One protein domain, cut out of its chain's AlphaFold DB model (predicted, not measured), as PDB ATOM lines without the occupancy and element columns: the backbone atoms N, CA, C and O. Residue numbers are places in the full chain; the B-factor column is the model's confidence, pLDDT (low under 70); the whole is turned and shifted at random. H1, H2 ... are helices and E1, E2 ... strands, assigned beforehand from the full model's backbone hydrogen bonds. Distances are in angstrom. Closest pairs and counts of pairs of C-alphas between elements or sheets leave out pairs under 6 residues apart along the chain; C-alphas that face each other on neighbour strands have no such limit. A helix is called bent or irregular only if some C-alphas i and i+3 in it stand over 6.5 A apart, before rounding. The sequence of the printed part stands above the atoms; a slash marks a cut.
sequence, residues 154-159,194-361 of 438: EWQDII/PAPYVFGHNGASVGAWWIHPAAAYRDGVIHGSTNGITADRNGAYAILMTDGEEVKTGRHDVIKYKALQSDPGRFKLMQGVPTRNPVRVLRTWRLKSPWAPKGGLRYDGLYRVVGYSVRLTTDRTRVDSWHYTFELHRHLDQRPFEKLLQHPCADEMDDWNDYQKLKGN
ATOM      1  N   GLU A 154      61.484  45.521   9.284       59.53
ATOM      2  CA  GLU A 154      60.357  44.698   8.836       59.53
ATOM      3  C   GLU A 154      59.539  44.171  10.032       59.53
ATOM      4  O   GLU A 154      58.336  43.947   9.903       59.53
ATOM      5  N   TRP A 155      60.168  44.020  11.208       56.03
ATOM      6  CA  TRP A 155      59.528  43.682  12.487       56.03
ATOM      7  C   TRP A 155      58.698  44.810  13.081       56.03
ATOM      8  O   TRP A 155      57.619  44.550  13.614       56.03
ATOM      9  N   GLN A 156      59.161  46.054  12.993       51.84
ATOM     10  CA  GLN A 156      58.400  47.206  13.471       51.84
ATOM     11  C   GLN A 156      57.077  47.344  12.703       51.84
ATOM     12  O   GLN A 156      56.043  47.583  13.327       51.84
ATOM     13  N   ASP A 157      57.059  47.050  11.399       52.56
ATOM     14  CA  ASP A 157      55.815  46.935  10.622       52.56
ATOM     15  C   ASP A 157      54.910  45.778  11.106       52.56
ATOM     16  O   ASP A 157      53.683  45.892  11.074       52.56
ATOM     17  N   ILE A 158      55.494  44.668  11.586       53.56
ATOM     18  CA  ILE A 158      54.768  43.493  12.110       53.56
ATOM     19  C   ILE A 158      54.082  43.792  13.455       53.56
ATOM     20  O   ILE A 158      52.941  43.364  13.668       53.56
ATOM     21  N   ILE A 159      54.768  44.502  14.361       47.25
ATOM     22  CA  ILE A 159      54.324  44.738  15.746       47.25
ATOM     23  C   ILE A 159      53.490  46.017  15.868       47.25
ATOM     24  O   ILE A 159      52.445  45.998  16.517       47.25
ATOM     25  N   PRO A 194      67.348  38.847  -3.223       65.00
ATOM     26  CA  PRO A 194      67.010  38.915  -4.641       65.00
ATOM     27  C   PRO A 194      66.270  40.217  -4.960       65.00
ATOM     28  O   PRO A 194      65.334  40.606  -4.261       65.00
ATOM     29  N   ALA A 195      66.660  40.901  -6.037       76.12
ATOM     30  CA  ALA A 195      65.990  42.133  -6.442       76.12
ATOM     31  C   ALA A 195      64.528  41.836  -6.839       76.12
ATOM     32  O   ALA A 195      64.304  40.986  -7.701       76.12
ATOM     33  N   PRO A 196      63.522  42.542  -6.288       80.19
ATOM     34  CA  PRO A 196      62.118  42.246  -6.579       80.19
ATOM     35  C   PRO A 196      61.657  42.720  -7.966       80.19
ATOM     36  O   PRO A 196      60.606  42.305  -8.460       80.19
ATOM     37  N   TYR A 197      62.454  43.559  -8.629       89.44
ATOM     38  CA  TYR A 197      62.170  44.152  -9.940       89.44
ATOM     39  C   TYR A 197      62.676  43.285 -11.099       89.44
ATOM     40  O   TYR A 197      63.371  43.745 -12.001       89.44
ATOM     41  N   VAL A 198      62.350  41.996 -11.047       90.81
ATOM     42  CA  VAL A 198      62.690  41.011 -12.080       90.81
ATOM     43  C   VAL A 198      61.391  40.422 -12.607       90.81
ATOM     44  O   VAL A 198      60.537  40.023 -11.818       90.81
ATOM     45  N   PHE A 199      61.195  40.385 -13.925       93.75
ATOM     46  CA  PHE A 199      60.013  39.740 -14.506       93.75
ATOM     47  C   PHE A 199      60.078  38.216 -14.343       93.75
ATOM     48  O   PHE A 199      61.149  37.617 -14.357       93.75
ATOM     49  N   GLY A 200      58.914  37.578 -14.218       94.31
ATOM     50  CA  GLY A 200      58.817  36.131 -14.028       94.31
ATOM     51  C   GLY A 200      58.820  35.716 -12.557       94.31
ATOM     52  O   GLY A 200      58.408  36.479 -11.683       94.31
ATOM     53  N   HIS A 201      59.216  34.473 -12.281       94.12
ATOM     54  CA  HIS A 201      59.048  33.841 -10.965       94.12
ATOM     55  C   HIS A 201      59.981  34.372  -9.872       94.12
ATOM     56  O   HIS A 201      59.635  34.290  -8.700       94.12
ATOM     57  N   ASN A 202      61.144  34.908 -10.246       91.94
ATOM     58  CA  ASN A 202      62.182  35.363  -9.316       91.94
ATOM     59  C   ASN A 202      62.548  34.318  -8.237       91.94
ATOM     60  O   ASN A 202      62.584  34.622  -7.051       91.94
ATOM     61  N   GLY A 203      62.725  33.055  -8.640       88.62
ATOM     62  CA  GLY A 203      63.049  31.947  -7.729       88.62
ATOM     63  C   GLY A 203      61.869  31.391  -6.919       88.62
ATOM     64  O   GLY A 203      61.965  30.282  -6.397       88.62
ATOM     65  N   ALA A 204      60.729  32.086  -6.864       92.81
ATOM     66  CA  ALA A 204      59.553  31.609  -6.147       92.81
ATOM     67  C   ALA A 204      58.844  30.473  -6.896       92.81
ATOM     68  O   ALA A 204      58.423  30.613  -8.048       92.81
ATOM     69  N   SER A 205      58.636  29.352  -6.208       95.12
ATOM     70  CA  SER A 205      57.834  28.244  -6.729       95.12
ATOM     71  C   SER A 205      56.345  28.574  -6.682       95.12
ATOM     72  O   SER A 205      55.843  29.103  -5.696       95.12
ATOM     73  N   VAL A 206      55.599  28.219  -7.726       96.44
ATOM     74  CA  VAL A 206      54.144  28.413  -7.751       96.44
ATOM     75  C   VAL A 206      53.477  27.578  -6.647       96.44
ATOM     76  O   VAL A 206      53.637  26.355  -6.591       96.44
ATOM     77  N   GLY A 207      52.707  28.244  -5.786       95.62
ATOM     78  CA  GLY A 207      52.143  27.681  -4.559       95.62
ATOM     79  C   GLY A 207      52.994  27.905  -3.311       95.62
ATOM     80  O   GLY A 207      52.543  27.531  -2.236       95.62
ATOM     81  N   ALA A 208      54.172  28.530  -3.430       95.94
ATOM     82  CA  ALA A 208      54.953  28.949  -2.273       95.94
ATOM     83  C   ALA A 208      54.102  29.810  -1.335       95.94
ATOM     84  O   ALA A 208      53.281  30.630  -1.772       95.94
ATOM     85  N   TRP A 209      54.296  29.579  -0.044       96.69
ATOM     86  CA  TRP A 209      53.519  30.181   1.018       96.69
ATOM     87  C   TRP A 209      54.445  30.868   2.010       96.69
ATOM     88  O   TRP A 209      55.478  30.327   2.404       96.69
ATOM     89  N   TRP A 210      54.040  32.058   2.437       94.69
ATOM     90  CA  TRP A 210      54.721  32.819   3.469       94.69
ATOM     91  C   TRP A 210      53.758  33.106   4.598       94.69
ATOM     92  O   TRP A 210      52.571  33.363   4.395       94.69
ATOM     93  N   ILE A 211      54.304  33.136   5.804       91.00
ATOM     94  CA  ILE A 211      53.550  33.521   6.989       91.00
ATOM     95  C   ILE A 211      53.262  35.031   6.993       91.00
ATOM     96  O   ILE A 211      52.227  35.464   7.486       91.00
ATOM     97  N   HIS A 212      54.146  35.838   6.393       87.38
ATOM     98  CA  HIS A 212      54.065  37.297   6.388       87.38
ATOM     99  C   HIS A 212      54.670  37.898   5.106       87.38
ATOM    100  O   HIS A 212      55.651  37.344   4.605       87.38
ATOM    101  N   PRO A 213      54.160  39.032   4.573       86.88
ATOM    102  CA  PRO A 213      54.745  39.679   3.396       86.88
ATOM    103  C   PRO A 213      56.214  40.051   3.554       86.88
ATOM    104  O   PRO A 213      56.947  39.975   2.582       86.88
ATOM    105  N   ALA A 214      56.668  40.369   4.769       84.81
ATOM    106  CA  ALA A 214      58.090  40.600   5.033       84.81
ATOM    107  C   ALA A 214      58.968  39.400   4.631       84.81
ATOM    108  O   ALA A 214      60.029  39.582   4.050       84.81
ATOM    109  N   ALA A 215      58.498  38.167   4.840       88.31
ATOM    110  CA  ALA A 215      59.220  36.981   4.385       88.31
ATOM    111  C   ALA A 215      59.201  36.850   2.850       88.31
ATOM    112  O   ALA A 215      60.196  36.463   2.250       88.31
ATOM    113  N   ALA A 216      58.102  37.241   2.195       90.25
ATOM    114  CA  ALA A 216      58.045  37.294   0.733       90.25
ATOM    115  C   ALA A 216      58.930  38.414   0.151       90.25
ATOM    116  O   ALA A 216      59.441  38.278  -0.960       90.25
ATOM    117  N   TYR A 217      59.116  39.513   0.887       87.75
ATOM    118  CA  TYR A 217      60.030  40.602   0.550       87.75
ATOM    119  C   TYR A 217      61.495  40.180   0.702       87.75
ATOM    120  O   TYR A 217      62.269  40.361  -0.236       87.75
ATOM    121  N   ARG A 218      61.848  39.539   1.825       87.31
ATOM    122  CA  ARG A 218      63.158  38.907   2.057       87.31
ATOM    123  C   ARG A 218      63.534  37.974   0.904       87.31
ATOM    124  O   ARG A 218      64.657  38.029   0.407       87.31
ATOM    125  N   ASP A 219      62.572  37.178   0.441       89.19
ATOM    126  CA  ASP A 219      62.746  36.229  -0.664       89.19
ATOM    127  C   ASP A 219      62.676  36.901  -2.056       89.19
ATOM    128  O   ASP A 219      62.717  36.225  -3.083       89.19
ATOM    129  N   GLY A 220      62.556  38.233  -2.117       88.50
ATOM    130  CA  GLY A 220      62.557  39.027  -3.348       88.50
ATOM    131  C   GLY A 220      61.298  38.886  -4.206       88.50
ATOM    132  O   GLY A 220      61.275  39.292  -5.367       88.50
ATOM    133  N   VAL A 221      60.217  38.304  -3.694       91.50
ATOM    134  CA  VAL A 221      59.001  38.055  -4.485       91.50
ATOM    135  C   VAL A 221      58.209  39.343  -4.702       91.50
ATOM    136  O   VAL A 221      57.665  39.573  -5.791       91.50
ATOM    137  N   ILE A 222      58.179  40.201  -3.688       90.06
ATOM    138  CA  ILE A 222      57.515  41.508  -3.681       90.06
ATOM    139  C   ILE A 222      58.501  42.590  -3.244       90.06
ATOM    140  O   ILE A 222      59.579  42.280  -2.750       90.06
ATOM    141  N   HIS A 223      58.135  43.858  -3.422       84.00
ATOM    142  CA  HIS A 223      58.856  44.987  -2.845       84.00
ATOM    143  C   HIS A 223      58.046  45.608  -1.701       84.00
ATOM    144  O   HIS A 223      56.913  46.037  -1.920       84.00
ATOM    145  N   GLY A 224      58.649  45.694  -0.516       72.00
ATOM    146  CA  GLY A 224      58.010  46.169   0.707       72.00
ATOM    147  C   GLY A 224      57.124  45.126   1.396       72.00
ATOM    148  O   GLY A 224      56.868  44.037   0.883       72.00
ATOM    149  N   SER A 225      56.655  45.489   2.585       60.59
ATOM    150  CA  SER A 225      55.761  44.708   3.448       60.59
ATOM    151  C   SER A 225      54.271  45.020   3.214       60.59
ATOM    152  O   SER A 225      53.404  44.334   3.760       60.59
ATOM    153  N   THR A 226      53.958  46.038   2.403       69.88
ATOM    154  CA  THR A 226      52.597  46.561   2.207       69.88
ATOM    155  C   THR A 226      51.872  45.909   1.029       69.88
ATOM    156  O   THR A 226      52.492  45.436   0.076       69.88
ATOM    157  N   ASN A 227      50.538  45.910   1.069       75.69
ATOM    158  CA  ASN A 227      49.701  45.482  -0.055       75.69
ATOM    159  C   ASN A 227      49.873  46.392  -1.284       75.69
ATOM    160  O   ASN A 227      50.368  47.516  -1.186       75.69
ATOM    161  N   GLY A 228      49.421  45.903  -2.441       88.19
ATOM    162  CA  GLY A 228      49.410  46.668  -3.686       88.19
ATOM    163  C   GLY A 228      50.415  46.176  -4.722       88.19
ATOM    164  O   GLY A 228      50.732  44.984  -4.805       88.19
ATOM    165  N   ILE A 229      50.859  47.096  -5.576       92.88
ATOM    166  CA  ILE A 229      51.591  46.782  -6.802       92.88
ATOM    167  C   ILE A 229      53.088  47.061  -6.626       92.88
ATOM    168  O   ILE A 229      53.522  48.199  -6.455       92.88
ATOM    169  N   THR A 230      53.910  46.022  -6.782       92.56
ATOM    170  CA  THR A 230      55.363  46.171  -6.934       92.56
ATOM    171  C   THR A 230      55.683  46.576  -8.368       92.56
ATOM    172  O   THR A 230      55.459  45.800  -9.301       92.56
ATOM    173  N   ALA A 231      56.222  47.779  -8.557       91.88
ATOM    174  CA  ALA A 231      56.539  48.314  -9.875       91.88
ATOM    175  C   ALA A 231      57.729  49.281  -9.848       91.88
ATOM    176  O   ALA A 231      58.033  49.879  -8.818       91.88
ATOM    177  N   ASP A 232      58.361  49.469 -11.005       89.56
ATOM    178  CA  ASP A 232      59.415  50.461 -11.222       89.56
ATOM    179  C   ASP A 232      59.238  51.180 -12.577       89.56
ATOM    180  O   ASP A 232      58.140  51.251 -13.139       89.56
ATOM    181  N   ARG A 233      60.320  51.754 -13.118       88.31
ATOM    182  CA  ARG A 233      60.306  52.414 -14.429       88.31
ATOM    183  C   ARG A 233      59.955  51.460 -15.576       88.31
ATOM    184  O   ARG A 233      59.242  51.903 -16.477       88.31
ATOM    185  N   ASN A 234      60.366  50.196 -15.516       88.31
ATOM    186  CA  ASN A 234      60.240  49.225 -16.603       88.31
ATOM    187  C   ASN A 234      58.884  48.506 -16.609       88.31
ATOM    188  O   ASN A 234      58.419  48.090 -17.669       88.31
ATOM    189  N   GLY A 235      58.217  48.370 -15.460       91.81
ATOM    190  CA  GLY A 235      56.880  47.779 -15.426       91.81
ATOM    191  C   GLY A 235      56.382  47.410 -14.036       91.81
ATOM    192  O   GLY A 235      56.966  47.785 -13.024       91.81
ATOM    193  N   ALA A 236      55.259  46.692 -14.014       94.38
ATOM    194  CA  ALA A 236      54.718  46.059 -12.817       94.38
ATOM    195  C   ALA A 236      55.179  44.597 -12.758       94.38
ATOM    196  O   ALA A 236      55.084  43.883 -13.755       94.38
ATOM    197  N   TYR A 237      55.655  44.163 -11.594       95.25
ATOM    198  CA  TYR A 237      56.269  42.846 -11.391       95.25
ATOM    199  C   TYR A 237      55.435  41.935 -10.508       95.25
ATOM    200  O   TYR A 237      55.403  40.730 -10.745       95.25
ATOM    201  N   ALA A 238      54.772  42.489  -9.491       96.56
ATOM    202  CA  ALA A 238      53.956  41.716  -8.568       96.56
ATOM    203  C   ALA A 238      52.736  42.500  -8.075       96.56
ATOM    204  O   ALA A 238      52.759  43.730  -8.021       96.56
ATOM    205  N   ILE A 239      51.690  41.773  -7.690       96.19
ATOM    206  CA  ILE A 239      50.502  42.283  -7.008       96.19
ATOM    207  C   ILE A 239      50.311  41.447  -5.745       96.19
ATOM    208  O   ILE A 239      50.142  40.228  -5.830       96.19
ATOM    209  N   LEU A 240      50.311  42.107  -4.589       94.88
ATOM    210  CA  LEU A 240      49.901  41.523  -3.318       94.88
ATOM    211  C   LEU A 240      48.468  41.958  -3.018       94.88
ATOM    212  O   LEU A 240      48.226  43.121  -2.702       94.88
ATOM    213  N   MET A 241      47.532  41.017  -3.132       93.56
ATOM    214  CA  MET A 241      46.101  41.280  -3.015       93.56
ATOM    215  C   MET A 241      45.590  41.020  -1.600       93.56
ATOM    216  O   MET A 241      45.781  39.925  -1.064       93.56
ATOM    217  N   THR A 242      44.859  41.985  -1.043       90.88
ATOM    218  CA  THR A 242      44.197  41.886   0.266       90.88
ATOM    219  C   THR A 242      42.738  42.357   0.228       90.88
ATOM    220  O   THR A 242      42.273  42.961  -0.736       90.88
ATOM    221  N   ASP A 243      41.981  42.046   1.278       88.56
ATOM    222  CA  ASP A 243      40.625  42.543   1.527       88.56
ATOM    223  C   ASP A 243      39.678  42.491   0.310       88.56
ATOM    224  O   ASP A 243      39.397  41.430  -0.241       88.56
ATOM    225  N   GLY A 244      39.100  43.625  -0.087       87.56
ATOM    226  CA  GLY A 244      38.109  43.726  -1.161       87.56
ATOM    227  C   GLY A 244      38.695  43.919  -2.560       87.56
ATOM    228  O   GLY A 244      37.947  44.318  -3.458       87.56
ATOM    229  N   GLU A 245      39.999  43.696  -2.742       91.62
ATOM    230  CA  GLU A 245      40.715  44.017  -3.980       91.62
ATOM    231  C   GLU A 245      40.456  43.015  -5.119       91.62
ATOM    232  O   GLU A 245      40.726  43.323  -6.275       91.62
ATOM    233  N   GLU A 246      39.878  41.843  -4.844       93.12
ATOM    234  CA  GLU A 246      39.433  40.901  -5.882       93.12
ATOM    235  C   GLU A 246      37.927  41.023  -6.144       93.12
ATOM    236  O   GLU A 246      37.100  40.949  -5.232       93.12
ATOM    237  N   VAL A 247      37.539  41.162  -7.413       91.94
ATOM    238  CA  VAL A 247      36.145  40.973  -7.831       91.94
ATOM    239  C   VAL A 247      35.908  39.498  -8.105       91.94
ATOM    240  O   VAL A 247      36.631  38.877  -8.877       91.94
ATOM    241  N   LYS A 248      34.848  38.944  -7.514       85.88
ATOM    242  CA  LYS A 248      34.457  37.547  -7.714       85.88
ATOM    243  C   LYS A 248      34.076  37.307  -9.179       85.88
ATOM    244  O   LYS A 248      33.077  37.836  -9.658       85.88
ATOM    245  N   THR A 249      34.867  36.497  -9.875       82.06
ATOM    246  CA  THR A 249      34.660  36.102 -11.282       82.06
ATOM    247  C   THR A 249      34.097  34.684 -11.429       82.06
ATOM    248  O   THR A 249      33.767  34.276 -12.538       82.06
ATOM    249  N   GLY A 250      34.017  33.913 -10.336       82.25
ATOM    250  CA  GLY A 250      33.687  32.479 -10.350       82.25
ATOM    251  C   GLY A 250      34.782  31.577 -10.940       82.25
ATOM    252  O   GLY A 250      34.647  30.359 -10.903       82.25
ATOM    253  N   ARG A 251      35.879  32.157 -11.439       87.00
ATOM    254  CA  ARG A 251      36.985  31.476 -12.114       87.00
ATOM    255  C   ARG A 251      38.313  31.773 -11.424       87.00
ATOM    256  O   ARG A 251      38.627  32.929 -11.181       87.00
ATOM    257  N   HIS A 252      39.115  30.745 -11.161       84.75
ATOM    258  CA  HIS A 252      40.417  30.906 -10.500       84.75
ATOM    259  C   HIS A 252      41.536  31.390 -11.443       84.75
ATOM    260  O   HIS A 252      42.543  31.950 -11.000       84.75
ATOM    261  N   ASP A 253      41.381  31.167 -12.748       90.12
ATOM    262  CA  ASP A 253      42.351  31.510 -13.791       90.12
ATOM    263  C   ASP A 253      42.228  32.961 -14.287       90.12
ATOM    264  O   ASP A 253      43.158  33.475 -14.911       90.12
ATOM    265  N   VAL A 254      41.119  33.636 -13.962       94.38
ATOM    266  CA  VAL A 254      40.847  35.032 -14.326       94.38
ATOM    267  C   VAL A 254      40.612  35.871 -13.078       94.38
ATOM    268  O   VAL A 254      39.655  35.656 -12.335       94.38
ATOM    269  N   ILE A 255      41.450  36.889 -12.904       95.19
ATOM    270  CA  ILE A 255      41.396  37.821 -11.780       95.19
ATOM    271  C   ILE A 255      40.912  39.173 -12.270       95.19
ATOM    272  O   ILE A 255      41.375  39.685 -13.288       95.19
ATOM    273  N   LYS A 256      40.012  39.780 -11.501       96.31
ATOM    274  CA  LYS A 256      39.652  41.189 -11.644       96.31
ATOM    275  C   LYS A 256      40.139  41.942 -10.414       96.31
ATOM    276  O   LYS A 256      39.479  41.921  -9.376       96.31
ATOM    277  N   TYR A 257      41.309  42.559 -10.535       96.25
ATOM    278  CA  TYR A 257      41.993  43.260  -9.453       96.25
ATOM    279  C   TYR A 257      41.573  44.731  -9.400       96.25
ATOM    280  O   TYR A 257      41.627  45.429 -10.412       96.25
ATOM    281  N   LYS A 258      41.172  45.210  -8.225       94.69
ATOM    282  CA  LYS A 258      40.880  46.614  -7.934       94.69
ATOM    283  C   LYS A 258      42.122  47.268  -7.345       94.69
ATOM    284  O   LYS A 258      42.470  47.001  -6.200       94.69
ATOM    285  N   ALA A 259      42.753  48.145  -8.114       92.31
ATOM    286  CA  ALA A 259      43.887  48.912  -7.620       92.31
ATOM    287  C   ALA A 259      43.407  50.134  -6.828       92.31
ATOM    288  O   ALA A 259      42.432  50.792  -7.207       92.31
ATOM    289  N   LEU A 260      44.140  50.477  -5.769       87.75
ATOM    290  CA  LEU A 260      43.911  51.707  -5.019       87.75
ATOM    291  C   LEU A 260      44.186  52.932  -5.901       87.75
ATOM    292  O   LEU A 260      45.188  52.993  -6.619       87.75
ATOM    293  N   GLN A 261      43.337  53.959  -5.799       87.25
ATOM    294  CA  GLN A 261      43.547  55.237  -6.496       87.25
ATOM    295  C   GLN A 261      44.865  55.913  -6.083       87.25
ATOM    296  O   GLN A 261      45.421  56.704  -6.843       87.25
ATOM    297  N   SER A 262      45.385  55.625  -4.892       86.94
ATOM    298  CA  SER A 262      46.659  56.152  -4.400       86.94
ATOM    299  C   SER A 262      47.881  55.376  -4.907       86.94
ATOM    300  O   SER A 262      48.960  55.966  -4.964       86.94
ATOM    301  N   ASP A 263      47.729  54.119  -5.345       87.88
ATOM    302  CA  ASP A 263      48.844  53.237  -5.717       87.88
ATOM    303  C   ASP A 263      49.418  53.616  -7.097       87.88
ATOM    304  O   ASP A 263      48.751  53.403  -8.120       87.88
ATOM    305  N   PRO A 264      50.633  54.194  -7.177       87.81
ATOM    306  CA  PRO A 264      51.224  54.625  -8.443       87.81
ATOM    307  C   PRO A 264      51.493  53.461  -9.412       87.81
ATOM    308  O   PRO A 264      51.535  53.686 -10.626       87.81
ATOM    309  N   GLY A 265      51.618  52.225  -8.918       90.69
ATOM    310  CA  GLY A 265      51.828  51.028  -9.725       90.69
ATOM    311  C   GLY A 265      50.670  50.726 -10.680       90.69
ATOM    312  O   GLY A 265      50.870  50.052 -11.691       90.69
ATOM    313  N   ARG A 266      49.478  51.305 -10.464       93.88
ATOM    314  CA  ARG A 266      48.330  51.162 -11.380       93.88
ATOM    315  C   ARG A 266      48.659  51.598 -12.809       93.88
ATOM    316  O   ARG A 266      48.263  50.938 -13.764       93.88
ATOM    317  N   PHE A 267      49.447  52.663 -12.972       94.06
ATOM    318  CA  PHE A 267      49.858  53.135 -14.297       94.06
ATOM    319  C   PHE A 267      50.814  52.148 -14.975       94.06
ATOM    320  O   PHE A 267      50.818  52.022 -16.198       94.06
ATOM    321  N   LYS A 268      51.586  51.398 -14.184       94.56
ATOM    322  CA  LYS A 268      52.480  50.344 -14.672       94.56
ATOM    323  C   LYS A 268      51.721  49.083 -15.068       94.56
ATOM    324  O   LYS A 268      52.067  48.480 -16.078       94.56
ATOM    325  N   LEU A 269      50.620  48.758 -14.391       94.12
ATOM    326  CA  LEU A 269      49.693  47.728 -14.872       94.12
ATOM    327  C   LEU A 269      48.996  48.127 -16.181       94.12
ATOM    328  O   LEU A 269      48.832  47.276 -17.051       94.12
ATOM    329  N   MET A 270      48.645  49.406 -16.375       93.44
ATOM    330  CA  MET A 270      48.093  49.881 -17.659       93.44
ATOM    331  C   MET A 270      49.102  49.699 -18.805       93.44
ATOM    332  O   MET A 270      48.740  49.208 -19.873       93.44
ATOM    333  N   GLN A 271      50.381  50.017 -18.565       90.44
ATOM    334  CA  GLN A 271      51.484  49.740 -19.502       90.44
ATOM    335  C   GLN A 271      51.711  48.230 -19.728       90.44
ATOM    336  O   GLN A 271      52.256  47.828 -20.759       90.44
ATOM    337  N   GLY A 272      51.261  47.389 -18.796       84.06
ATOM    338  CA  GLY A 272      51.302  45.928 -18.872       84.06
ATOM    339  C   GLY A 272      50.462  45.329 -20.004       84.06
ATOM    340  O   GLY A 272      50.793  44.252 -20.491       84.06
ATOM    341  N   VAL A 273      49.411  46.018 -20.467       86.69
ATOM    342  CA  VAL A 273      48.516  45.508 -21.526       86.69
ATOM    343  C   VAL A 273      49.244  45.316 -22.866       86.69
ATOM    344  O   VAL A 273      49.216  44.202 -23.396       86.69
ATOM    345  N   PRO A 274      49.919  46.339 -23.434       84.06
ATOM    346  CA  PRO A 274      50.659  46.162 -24.682       84.06
ATOM    347  C   PRO A 274      51.934  45.331 -24.501       84.06
ATOM    348  O   PRO A 274      52.269  44.540 -25.378       84.06
ATOM    349  N   THR A 275      52.638  45.488 -23.376       85.62
ATOM    350  CA  THR A 275      53.917  44.794 -23.134       85.62
ATOM    351  C   THR A 275      53.734  43.311 -22.829       85.62
ATOM    352  O   THR A 275      54.629  42.519 -23.102       85.62
ATOM    353  N   ARG A 276      52.570  42.923 -22.286       88.25
ATOM    354  CA  ARG A 276      52.244  41.556 -21.852       88.25
ATOM    355  C   ARG A 276      53.263  40.967 -20.875       88.25
ATOM    356  O   ARG A 276      53.376  39.746 -20.770       88.25
ATOM    357  N   ASN A 277      53.979  41.827 -20.154       93.19
ATOM    358  CA  ASN A 277      54.948  41.394 -19.161       93.19
ATOM    359  C   ASN A 277      54.246  40.560 -18.073       93.19
ATOM    360  O   ASN A 277      53.150  40.931 -17.633       93.19
ATOM    361  N   PRO A 278      54.849  39.441 -17.637       95.75
ATOM    362  CA  PRO A 278      54.259  38.592 -16.617       95.75
ATOM    363  C   PRO A 278      54.329  39.272 -15.246       95.75
ATOM    364  O   PRO A 278      55.368  39.793 -14.842       95.75
ATOM    365  N   VAL A 279      53.222  39.209 -14.513       97.06
ATOM    366  CA  VAL A 279      53.039  39.793 -13.184       97.06
ATOM    367  C   VAL A 279      52.807  38.670 -12.178       97.06
ATOM    368  O   VAL A 279      51.913  37.842 -12.355       97.06
ATOM    369  N   ARG A 280      53.600  38.626 -11.110       97.56
ATOM    370  CA  ARG A 280      53.397  37.707  -9.986       97.56
ATOM    371  C   ARG A 280      52.143  38.097  -9.212       97.56
ATOM    372  O   ARG A 280      51.986  39.254  -8.844       97.56
ATOM    373  N   VAL A 281      51.269  37.143  -8.919       97.19
ATOM    374  CA  VAL A 281      50.082  37.396  -8.091       97.19
ATOM    375  C   VAL A 281      50.189  36.634  -6.783       97.19
ATOM    376  O   VAL A 281      50.395  35.421  -6.780       97.19
ATOM    377  N   LEU A 282      50.028  37.354  -5.676       97.38
ATOM    378  CA  LEU A 282      49.981  36.803  -4.333       97.38
ATOM    379  C   LEU A 282      48.624  37.124  -3.703       97.38
ATOM    380  O   LEU A 282      48.181  38.273  -3.731       97.38
ATOM    381  N   ARG A 283      47.979  36.117  -3.111       95.38
ATOM    382  CA  ARG A 283      46.730  36.277  -2.353       95.38
ATOM    383  C   ARG A 283      47.005  36.132  -0.862       95.38
ATOM    384  O   ARG A 283      47.629  35.156  -0.446       95.38
ATOM    385  N   THR A 284      46.524  37.077  -0.058       94.06
ATOM    386  CA  THR A 284      46.578  36.986   1.409       94.06
ATOM    387  C   THR A 284      45.344  36.282   1.963       94.06
ATOM    388  O   THR A 284      44.291  36.244   1.329       94.06
ATOM    389  N   TRP A 285      45.445  35.771   3.187       93.25
ATOM    390  CA  TRP A 285      44.325  35.158   3.904       93.25
ATOM    391  C   TRP A 285      43.166  36.115   4.219       93.25
ATOM    392  O   TRP A 285      42.051  35.670   4.474       93.25
ATOM    393  N   ARG A 286      43.413  37.433   4.206       89.62
ATOM    394  CA  ARG A 286      42.379  38.460   4.430       89.62
ATOM    395  C   ARG A 286      41.627  38.845   3.165       89.62
ATOM    396  O   ARG A 286      40.605  39.527   3.235       89.62
ATOM    397  N   LEU A 287      42.110  38.408   2.008       91.62
ATOM    398  CA  LEU A 287      41.434  38.631   0.746       91.62
ATOM    399  C   LEU A 287      40.034  38.003   0.776       91.62
ATOM    400  O   LEU A 287      39.863  36.815   1.041       91.62
ATOM    401  N   LYS A 288      39.014  38.795   0.445       91.81
ATOM    402  CA  LYS A 288      37.598  38.399   0.378       91.81
ATOM    403  C   LYS A 288      37.312  37.622  -0.908       91.81
ATOM    404  O   LYS A 288      36.438  37.980  -1.703       91.81
ATOM    405  N   SER A 289      38.053  36.538  -1.094       91.25
ATOM    406  CA  SER A 289      38.058  35.691  -2.278       91.25
ATOM    407  C   SER A 289      37.887  34.225  -1.882       91.25
ATOM    408  O   SER A 289      38.499  33.790  -0.909       91.25
ATOM    409  N   PRO A 290      37.101  33.428  -2.630       91.88
ATOM    410  CA  PRO A 290      36.992  31.991  -2.376       91.88
ATOM    411  C   PRO A 290      38.312  31.240  -2.614       91.88
ATOM    412  O   PRO A 290      38.433  30.087  -2.215       91.88
ATOM    413  N   TRP A 291      39.292  31.878  -3.261       94.12
ATOM    414  CA  TRP A 291      40.602  31.294  -3.547       94.12
ATOM    415  C   TRP A 291      41.706  31.794  -2.611       94.12
ATOM    416  O   TRP A 291      42.869  31.445  -2.811       94.12
ATOM    417  N   ALA A 292      41.371  32.613  -1.611       93.75
ATOM    418  CA  ALA A 292      42.330  33.061  -0.609       93.75
ATOM    419  C   ALA A 292      42.860  31.872   0.221       93.75
ATOM    420  O   ALA A 292      42.116  30.920   0.478       93.75
ATOM    421  N   PRO A 293      44.141  31.881   0.630       96.38
ATOM    422  CA  PRO A 293      44.655  30.886   1.567       96.38
ATOM    423  C   PRO A 293      43.982  31.019   2.944       96.38
ATOM    424  O   PRO A 293      43.510  32.087   3.316       96.38
ATOM    425  N   LYS A 294      43.972  29.941   3.737       95.00
ATOM    426  CA  LYS A 294      43.384  29.944   5.095       95.00
ATOM    427  C   LYS A 294      44.196  30.750   6.124       95.00
ATOM    428  O   LYS A 294      43.650  31.174   7.136       95.00
ATOM    429  N   GLY A 295      45.485  30.949   5.865       93.69
ATOM    430  CA  GLY A 295      46.427  31.699   6.696       93.69
ATOM    431  C   GLY A 295      47.580  32.214   5.837       93.69
ATOM    432  O   GLY A 295      47.783  31.705   4.734       93.69
ATOM    433  N   GLY A 296      48.304  33.234   6.300       93.06
ATOM    434  CA  GLY A 296      49.458  33.805   5.589       93.06
ATOM    435  C   GLY A 296      49.147  34.336   4.181       93.06
ATOM    436  O   GLY A 296      48.072  34.876   3.914       93.06
ATOM    437  N   LEU A 297      50.100  34.207   3.264       94.62
ATOM    438  CA  LEU A 297      49.950  34.587   1.861       94.62
ATOM    439  C   LEU A 297      50.539  33.524   0.941       94.62
ATOM    440  O   LEU A 297      51.534  32.885   1.267       94.62
ATOM    441  N   ARG A 298      49.924  33.353  -0.228       97.31
ATOM    442  CA  ARG A 298      50.311  32.340  -1.212       97.31
ATOM    443  C   ARG A 298      50.603  32.987  -2.556       97.31
ATOM    444  O   ARG A 298      49.833  33.829  -3.016       97.31
ATOM    445  N   TYR A 299      51.692  32.569  -3.191       97.56
ATOM    446  CA  TYR A 299      52.014  32.943  -4.563       97.56
ATOM    447  C   TYR A 299      51.286  32.032  -5.552       97.56
ATOM    448  O   TYR A 299      51.565  30.838  -5.653       97.56
ATOM    449  N   ASP A 300      50.363  32.611  -6.317       97.00
ATOM    450  CA  ASP A 300      49.483  31.867  -7.218       97.00
ATOM    451  C   ASP A 300      50.045  31.694  -8.638       97.00
ATOM    452  O   ASP A 300      49.490  30.949  -9.460       97.00
ATOM    453  N   GLY A 301      51.180  32.338  -8.916       97.00
ATOM    454  CA  GLY A 301      51.901  32.251 -10.180       97.00
ATOM    455  C   GLY A 301      51.914  33.559 -10.965       97.00
ATOM    456  O   GLY A 301      51.612  34.641 -10.458       97.00
ATOM    457  N   LEU A 302      52.312  33.442 -12.225       97.56
ATOM    458  CA  LEU A 302      52.375  34.517 -13.199       97.56
ATOM    459  C   LEU A 302      51.037  34.700 -13.901       97.56
ATOM    460  O   LEU A 302      50.380  33.735 -14.310       97.56
ATOM    461  N   TYR A 303      50.685  35.964 -14.085       97.38
ATOM    462  CA  TYR A 303      49.514  36.421 -14.804       97.38
ATOM    463  C   TYR A 303      49.914  37.483 -15.827       97.38
ATOM    464  O   TYR A 303      50.856  38.239 -15.611       97.38
ATOM    465  N   ARG A 304      49.160  37.586 -16.918       96.31
ATOM    466  CA  ARG A 304      49.267  38.691 -17.878       96.31
ATOM    467  C   ARG A 304      48.098  39.650 -17.705       96.31
ATOM    468  O   ARG A 304      46.966  39.202 -17.516       96.31
ATOM    469  N   VAL A 305      48.350  40.950 -17.821       96.75
ATOM    470  CA  VAL A 305      47.280  41.956 -17.854       96.75
ATOM    471  C   VAL A 305      46.649  41.949 -19.247       96.75
ATOM    472  O   VAL A 305      47.338  42.158 -20.241       96.75
ATOM    473  N   VAL A 306      45.346  41.685 -19.327       96.25
ATOM    474  CA  VAL A 306      44.603  41.595 -20.598       96.25
ATOM    475  C   VAL A 306      43.853  42.888 -20.903       96.25
ATOM    476  O   VAL A 306      43.690  43.252 -22.064       96.25
ATOM    477  N   GLY A 307      43.437  43.616 -19.870       96.00
ATOM    478  CA  GLY A 307      42.756  44.891 -20.029       96.00
ATOM    479  C   GLY A 307      42.538  45.596 -18.700       96.00
ATOM    480  O   GLY A 307      42.841  45.063 -17.631       96.00
ATOM    481  N   TYR A 308      41.998  46.806 -18.771       96.31
ATOM    482  CA  TYR A 308      41.610  47.572 -17.597       96.31
ATOM    483  C   TYR A 308      40.351  48.394 -17.871       96.31
ATOM    484  O   TYR A 308      40.017  48.702 -19.013       96.31
ATOM    485  N   SER A 309      39.661  48.783 -16.804       95.38
ATOM    486  CA  SER A 309      38.560  49.739 -16.837       95.38
ATOM    487  C   SER A 309      38.756  50.786 -15.750       95.38
ATOM    488  O   SER A 309      39.075  50.434 -14.612       95.38
ATOM    489  N   VAL A 310      38.523  52.049 -16.095       95.31
ATOM    490  CA  VAL A 310      38.560  53.181 -15.165       95.31
ATOM    491  C   VAL A 310      37.152  53.753 -15.074       95.31
ATOM    492  O   VAL A 310      36.541  54.039 -16.103       95.31
ATOM    493  N   ARG A 311      36.614  53.875 -13.861       93.00
ATOM    494  CA  ARG A 311      35.270  54.419 -13.625       93.00
ATOM    495  C   ARG A 311      35.321  55.488 -12.549       93.00
ATOM    496  O   ARG A 311      35.994  55.300 -11.541       93.00
ATOM    497  N   LEU A 312      34.602  56.582 -12.756       91.88
ATOM    498  CA  LEU A 312      34.345  57.551 -11.701       91.88
ATOM    499  C   LEU A 312      33.159  57.050 -10.878       91.88
ATOM    500  O   LEU A 312      32.111  56.736 -11.443       91.88
ATOM    501  N   THR A 313      33.337  56.952  -9.567       85.38
ATOM    502  CA  THR A 313      32.261  56.609  -8.639       85.38
ATOM    503  C   THR A 313      32.168  57.714  -7.609       85.38
ATOM    504  O   THR A 313      33.155  58.013  -6.941       85.38
ATOM    505  N   THR A 314      30.981  58.280  -7.459       83.50
ATOM    506  CA  THR A 314      30.659  59.167  -6.348       83.50
ATOM    507  C   THR A 314      30.252  58.296  -5.169       83.50
ATOM    508  O   THR A 314      29.316  57.496  -5.269       83.50
ATOM    509  N   ASP A 315      30.990  58.382  -4.072       76.00
ATOM    510  CA  ASP A 315      30.669  57.615  -2.876       76.00
ATOM    511  C   ASP A 315      29.449  58.203  -2.128       76.00
ATOM    512  O   ASP A 315      28.844  59.204  -2.522       76.00
ATOM    513  N   ARG A 316      29.070  57.581  -1.004       74.31
ATOM    514  CA  ARG A 316      27.965  58.080  -0.164       74.31
ATOM    515  C   ARG A 316      28.265  59.438   0.477       74.31
ATOM    516  O   ARG A 316      27.323  60.134   0.849       74.31
ATOM    517  N   THR A 317      29.540  59.804   0.600       77.12
ATOM    518  CA  THR A 317      29.990  61.097   1.132       77.12
ATOM    519  C   THR A 317      30.047  62.190   0.058       77.12
ATOM    520  O   THR A 317      30.377  63.332   0.365       77.12
ATOM    521  N   ARG A 318      29.617  61.875  -1.178       74.56
ATOM    522  CA  ARG A 318      29.644  62.752  -2.360       74.56
ATOM    523  C   ARG A 318      31.053  63.149  -2.798       74.56
ATOM    524  O   ARG A 318      31.230  64.172  -3.454       74.56
ATOM    525  N   VAL A 319      32.040  62.328  -2.464       80.44
ATOM    526  CA  VAL A 319      33.411  62.465  -2.939       80.44
ATOM    527  C   VAL A 319      33.589  61.569  -4.159       80.44
ATOM    528  O   VAL A 319      33.363  60.357  -4.122       80.44
ATOM    529  N   ASP A 320      33.999  62.185  -5.261       84.88
ATOM    530  CA  ASP A 320      34.312  61.483  -6.496       84.88
ATOM    531  C   ASP A 320      35.648  60.739  -6.373       84.88
ATOM    532  O   ASP A 320      36.696  61.328  -6.099       84.88
ATOM    533  N   SER A 321      35.623  59.428  -6.615       85.69
ATOM    534  CA  SER A 321      36.807  58.570  -6.592       85.69
ATOM    535  C   SER A 321      36.912  57.712  -7.851       85.69
ATOM    536  O   SER A 321      35.970  57.036  -8.284       85.69
ATOM    537  N   TRP A 322      38.107  57.719  -8.441       90.06
ATOM    538  CA  TRP A 322      38.437  56.923  -9.615       90.06
ATOM    539  C   TRP A 322      38.745  55.482  -9.215       90.06
ATOM    540  O   TRP A 322      39.730  55.204  -8.533       90.06
ATOM    541  N   HIS A 323      37.932  54.557  -9.708       91.00
ATOM    542  CA  HIS A 323      38.069  53.126  -9.497       91.00
ATOM    543  C   HIS A 323      38.760  52.477 -10.696       91.00
ATOM    544  O   HIS A 323      38.255  52.518 -11.821       91.00
ATOM    545  N   TYR A 324      39.903  51.843 -10.438       94.81
ATOM    546  CA  TYR A 324      40.710  51.149 -11.438       94.81
ATOM    547  C   TYR A 324      40.529  49.645 -11.268       94.81
ATOM    548  O   TYR A 324      40.796  49.105 -10.198       94.81
ATOM    549  N   THR A 325      40.067  48.962 -12.311       96.44
ATOM    550  CA  THR A 325      39.949  47.498 -12.325       96.44
ATOM    551  C   THR A 325      40.773  46.923 -13.464       96.44
ATOM    552  O   THR A 325      40.615  47.356 -14.600       96.44
ATOM    553  N   PHE A 326      41.621  45.946 -13.166       97.06
ATOM    554  CA  PHE A 326      42.485  45.252 -14.116       97.06
ATOM    555  C   PHE A 326      42.020  43.812 -14.278       97.06
ATOM    556  O   PHE A 326      41.765  43.133 -13.285       97.06
ATOM    557  N   GLU A 327      41.921  43.342 -15.517       96.81
ATOM    558  CA  GLU A 327      41.668  41.935 -15.817       96.81
ATOM    559  C   GLU A 327      42.995  41.228 -16.094       96.81
ATOM    560  O   GLU A 327      43.740  41.621 -16.996       96.81
ATOM    561  N   LEU A 328      43.288  40.191 -15.311       96.94
ATOM    562  CA  LEU A 328      44.507  39.403 -15.414       96.94
ATOM    563  C   LEU A 328      44.188  37.935 -15.679       96.94
ATOM    564  O   LEU A 328      43.310  37.360 -15.036       96.94
ATOM    565  N   HIS A 329      44.920  37.316 -16.603       96.44
ATOM    566  CA  HIS A 329      44.769  35.898 -16.950       96.44
ATOM    567  C   HIS A 329      46.019  35.126 -16.548       96.44
ATOM    568  O   HIS A 329      47.135  35.551 -16.855       96.44
ATOM    569  N   ARG A 330      45.834  33.991 -15.875       96.75
ATOM    570  CA  ARG A 330      46.932  33.130 -15.433       96.75
ATOM    571  C   ARG A 330      47.632  32.491 -16.630       96.75
ATOM    572  O   ARG A 330      46.969  32.068 -17.576       96.75
ATOM    573  N   HIS A 331      48.957  32.365 -16.579       95.38
ATOM    574  CA  HIS A 331      49.662  31.539 -17.560       95.38
ATOM    575  C   HIS A 331      49.372  30.041 -17.338       95.38
ATOM    576  O   HIS A 331      49.278  29.587 -16.192       95.38
ATOM    577  N   LEU A 332      49.209  29.293 -18.434       90.38
ATOM    578  CA  LEU A 332      48.776  27.886 -18.435       90.38
ATOM    579  C   LEU A 332      49.917  26.885 -18.189       90.38
ATOM    580  O   LEU A 332      49.661  25.770 -17.755       90.38
ATOM    581  N   ASP A 333      51.162  27.280 -18.431       91.38
ATOM    582  CA  ASP A 333      52.396  26.484 -18.332       91.38
ATOM    583  C   ASP A 333      52.934  26.343 -16.895       91.38
ATOM    584  O   ASP A 333      54.092  26.002 -16.668       91.38
ATOM    585  N   GLN A 334      52.083  26.587 -15.902       95.19
ATOM    586  CA  GLN A 334      52.437  26.578 -14.486       95.19
ATOM    587  C   GLN A 334      51.679  25.483 -13.736       95.19
ATOM    588  O   GLN A 334      50.650  24.991 -14.198       95.19
ATOM    589  N   ARG A 335      52.130  25.167 -12.513       94.25
ATOM    590  CA  ARG A 335      51.455  24.220 -11.605       94.25
ATOM    591  C   ARG A 335      49.928  24.460 -11.588       94.25
ATOM    592  O   ARG A 335      49.529  25.617 -11.399       94.25
ATOM    593  N   PRO A 336      49.082  23.424 -11.777       94.00
ATOM    594  CA  PRO A 336      47.623  23.574 -11.806       94.00
ATOM    595  C   PRO A 336      47.084  24.217 -10.532       94.00
ATOM    596  O   PRO A 336      47.565  23.908  -9.440       94.00
ATOM    597  N   PHE A 337      46.090  25.098 -10.663       93.19
ATOM    598  CA  PHE A 337      45.612  25.935  -9.560       93.19
ATOM    599  C   PHE A 337      45.033  25.114  -8.398       93.19
ATOM    600  O   PHE A 337      45.204  25.461  -7.234       93.19
ATOM    601  N   GLU A 338      44.431  23.966  -8.685       91.88
ATOM    602  CA  GLU A 338      43.856  23.052  -7.695       91.88
ATOM    603  C   GLU A 338      44.919  22.535  -6.718       91.88
ATOM    604  O   GLU A 338      44.627  22.271  -5.554       91.88
ATOM    605  N   LYS A 339      46.178  22.432  -7.164       92.12
ATOM    606  CA  LYS A 339      47.300  22.051  -6.300       92.12
ATOM    607  C   LYS A 339      47.745  23.186  -5.376       92.12
ATOM    608  O   LYS A 339      48.358  22.904  -4.356       92.12
ATOM    609  N   LEU A 340      47.446  24.443  -5.705       93.69
ATOM    610  CA  LEU A 340      47.756  25.603  -4.860       93.69
ATOM    611  C   LEU A 340      46.752  25.725  -3.712       93.69
ATOM    612  O   LEU A 340      47.111  26.187  -2.635       93.69
ATOM    613  N   LEU A 341      45.513  25.266  -3.916       91.94
ATOM    614  CA  LEU A 341      44.476  25.239  -2.876       91.94
ATOM    615  C   LEU A 341      44.825  24.327  -1.689       91.94
ATOM    616  O   LEU A 341      44.179  24.411  -0.649       91.94
ATOM    617  N   GLN A 342      45.850  23.482  -1.839       90.12
ATOM    618  CA  GLN A 342      46.415  22.665  -0.763       90.12
ATOM    619  C   GLN A 342      47.267  23.484   0.217       90.12
ATOM    620  O   GLN A 342      47.564  22.993   1.297       90.12
ATOM    621  N   HIS A 343      47.646  24.715  -0.145       93.06
ATOM    622  CA  HIS A 343      48.412  25.615   0.710       93.06
ATOM    623  C   HIS A 343      47.501  26.681   1.362       93.06
ATOM    624  O   HIS A 343      46.691  27.311   0.659       93.06
ATOM    625  N   PRO A 344      47.654  26.952   2.672       95.12
ATOM    626  CA  PRO A 344      48.668  26.371   3.552       95.12
ATOM    627  C   PRO A 344      48.397  24.901   3.910       95.12
ATOM    628  O   PRO A 344      47.244  24.541   4.158       95.12
ATOM    629  N   CYS A 345      49.451  24.082   3.945       93.06
ATOM    630  CA  CYS A 345      49.405  22.716   4.476       93.06
ATOM    631  C   CYS A 345      49.369  22.709   6.014       93.06
ATOM    632  O   CYS A 345      49.474  23.762   6.650       93.06
ATOM    633  N   ALA A 346      49.193  21.546   6.642       93.06
ATOM    634  CA  ALA A 346      48.971  21.472   8.084       93.06
ATOM    635  C   ALA A 346      50.123  22.072   8.912       93.06
ATOM    636  O   ALA A 346      49.860  22.813   9.853       93.06
ATOM    637  N   ASP A 347      51.385  21.836   8.542       91.69
ATOM    638  CA  ASP A 347      52.539  22.454   9.217       91.69
ATOM    639  C   ASP A 347      52.641  23.965   8.963       91.69
ATOM    640  O   ASP A 347      52.995  24.720   9.864       91.69
ATOM    641  N   GLU A 348      52.276  24.436   7.767       94.75
ATOM    642  CA  GLU A 348      52.165  25.874   7.482       94.75
ATOM    643  C   GLU A 348      51.092  26.523   8.362       94.75
ATOM    644  O   GLU A 348      51.270  27.637   8.858       94.75
ATOM    645  N   MET A 349      49.990  25.808   8.596       94.81
ATOM    646  CA  MET A 349      48.908  26.264   9.456       94.81
ATOM    647  C   MET A 349      49.289  26.233  10.942       94.81
ATOM    648  O   MET A 349      48.895  27.141  11.675       94.81
ATOM    649  N   ASP A 350      50.070  25.248  11.391       92.81
ATOM    650  CA  ASP A 350      50.620  25.217  12.753       92.81
ATOM    651  C   ASP A 350      51.491  26.450  13.010       92.81
ATOM    652  O   ASP A 350      51.270  27.176  13.979       92.81
ATOM    653  N   ASP A 351      52.426  26.732  12.098       91.81
ATOM    654  CA  ASP A 351      53.327  27.879  12.207       91.81
ATOM    655  C   ASP A 351      52.545  29.197  12.159       91.81
ATOM    656  O   ASP A 351      52.799  30.107  12.950       91.81
ATOM    657  N   TRP A 352      51.540  29.289  11.280       92.19
ATOM    658  CA  TRP A 352      50.616  30.422  11.231       92.19
ATOM    659  C   TRP A 352      49.868  30.622  12.553       92.19
ATOM    660  O   TRP A 352      49.748  31.754  13.020       92.19
ATOM    661  N   ASN A 353      49.377  29.550  13.171       91.06
ATOM    662  CA  ASN A 353      48.667  29.621  14.446       91.06
ATOM    663  C   ASN A 353      49.599  30.024  15.593       91.06
ATOM    664  O   ASN A 353      49.212  30.842  16.427       91.06
ATOM    665  N   ASP A 354      50.823  29.493  15.625       87.50
ATOM    666  CA  ASP A 354      51.853  29.906  16.580       87.50
ATOM    667  C   ASP A 354      52.164  31.400  16.417       87.50
ATOM    668  O   ASP A 354      52.159  32.145  17.397       87.50
ATOM    669  N   TYR A 355      52.310  31.873  15.177       85.81
ATOM    670  CA  TYR A 355      52.478  33.292  14.869       85.81
ATOM    671  C   TYR A 355      51.283  34.148  15.304       85.81
ATOM    672  O   TYR A 355      51.475  35.208  15.896       85.81
ATOM    673  N   GLN A 356      50.044  33.703  15.064       83.81
ATOM    674  CA  GLN A 356      48.849  34.430  15.504       83.81
ATOM    675  C   GLN A 356      48.761  34.524  17.029       83.81
ATOM    676  O   GLN A 356      48.406  35.580  17.544       83.81
ATOM    677  N   LYS A 357      49.116  33.458  17.759       83.00
ATOM    678  CA  LYS A 357      49.167  33.481  19.230       83.00
ATOM    679  C   LYS A 357      50.219  34.458  19.732       83.00
ATOM    680  O   LYS A 357      49.948  35.215  20.655       83.00
ATOM    681  N   LEU A 358      51.400  34.461  19.114       76.25
ATOM    682  CA  LEU A 358      52.448  35.423  19.441       76.25
ATOM    683  C   LEU A 358      51.945  36.846  19.196       76.25
ATOM    684  O   LEU A 358      51.968  37.646  20.114       76.25
ATOM    685  N   LYS A 359      51.356  37.127  18.031       68.69
ATOM    686  CA  LYS A 359      50.773  38.438  17.718       68.69
ATOM    687  C   LYS A 359      49.634  38.855  18.661       68.69
ATOM    688  O   LYS A 359      49.492  40.036  18.959       68.69
ATOM    689  N   GLY A 360      48.788  37.918  19.083       59.91
ATOM    690  CA  GLY A 360      47.677  38.179  20.003       59.91
ATOM    691  C   GLY A 360      48.141  38.468  21.431       59.91
ATOM    692  O   GLY A 360      47.526  39.275  22.120       59.91
ATOM    693  N   ASN A 361      49.260  37.869  21.840       54.94
ATOM    694  CA  ASN A 361      49.868  38.070  23.150       54.94
ATOM    695  C   ASN A 361      50.719  39.349  23.239       54.94
ATOM    696  O   ASN A 361      51.257  39.617  24.302       54.94
TER     697      ASN A 361
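Overview. This is residues 154 to 159 and 194 to 361 of the 438 residues of the protein "SRA-YDG" of Lasallia pustulata (UniProt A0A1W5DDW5). One strongly twisted sheet of six strands folds back on itself and curls round helix H3, with E1, E2 and E4 partly face to face with E6 and E3 across the bent strand E5. The long hairpin of E5 and E6 runs out to a tip at residues 315 to 319, while H5 lies far from it, off the sheet, and the short H1 is a separate piece before a cut. The printed part has 174 residues with five named helices and six named strands, in the order H1 H2 E1 E2 E3 H3 E4 E5 E6 H4 H5. The sheet runs E1, E2, E4, E5, E6, E3 and is mixed, and the class is mixed, helices and strands. The whole is compact, with a radius of gyration of the C-alphas of 16.0 A and spans of 43 by 42 by 32 A.

Along the chain. H1 covers residues 154 to 159 and begins at C-alpha 154, at (60.357, 44.698, 8.836). After the cut and a stretch with no named element, residues 194 to 212, H2 covers residues 213 to 218. E1 is residues 228 to 231, E2 residues 236 to 241, 13.9 A long, and E3 residues 254 to 259, 15.7 A. H3, residues 266 to 275, is 14.5 A long; it is neither bent nor irregular, but only just: C-alphas 271 and 274 are 6.3 A apart. E4 is residues 279 to 284, 16.2 A. E5, residues 297 to 314, spans 32.3 A and bends by 111 degrees at residue 301, where C-alpha 301 is at (51.901, 32.251, -10.180). E6, residues 320 to 330, spans 32.3 A as well. H4 is residues 337 to 340, and H5, residues 346 to 360, is 20.6 A long and ends with C-alpha 360 at (47.677, 38.179, 20.003).

Arrangement. The sheet is a folded sheet, bent back on itself into two leaves: E1, E2 and E4 face E6 and E3, with E5 as the hinge. E1 and E2 form an antiparallel hairpin, with N 230 and O 238 at 2.8 A. E2 and E4 are parallel at 15 degrees, with N 239 and O 280 at 2.8 A. E4, E5 and E6 form a meander, each strand the antiparallel neighbour of the one before. E5 pairs with E4 over residues 297 to 303, N 300 and O 281 being 2.8 A apart, and with E6 over residues 303 to 314, N 311 and O 323 being 2.9 A apart. E6 and the edge strand E3 are antiparallel, with N 257 and O 326 at 2.8 A. H3 is on the sheet, which curls round it; its closest C-alphas to E5 are those of Val 273 and Val 305, 5.3 A apart. H2 only grazes the sheet with residues 213 to 216, and H4 only grazes it with residues 337 to 340. H1 is close to H2 but not clearly touching, with the C-alphas of Glu 154 and Ala 214 closest at 6.0 A. H5 is not on the sheet and is apart from H4. Every O i to N i+4 pair is within hydrogen-bond range in H1, H2 and H5, and 3 of 6 are in H3; H4 is too short for such a pair.

Size, cuts and confidence. The two C-alphas farthest apart are those of Pro 274 and Asn 361, at 48.5 A. Residues 160 to 193 are not printed, and C-alphas 159 and 194 are 24.7 A apart across the cut. The links from E2 to E3 and from E4 to E5 are long, with 12 residues each. The mean pLDDT of the printed part is 88.8; residues 154 to 159, 194, 225 to 226 and 359 to 361 are under 70.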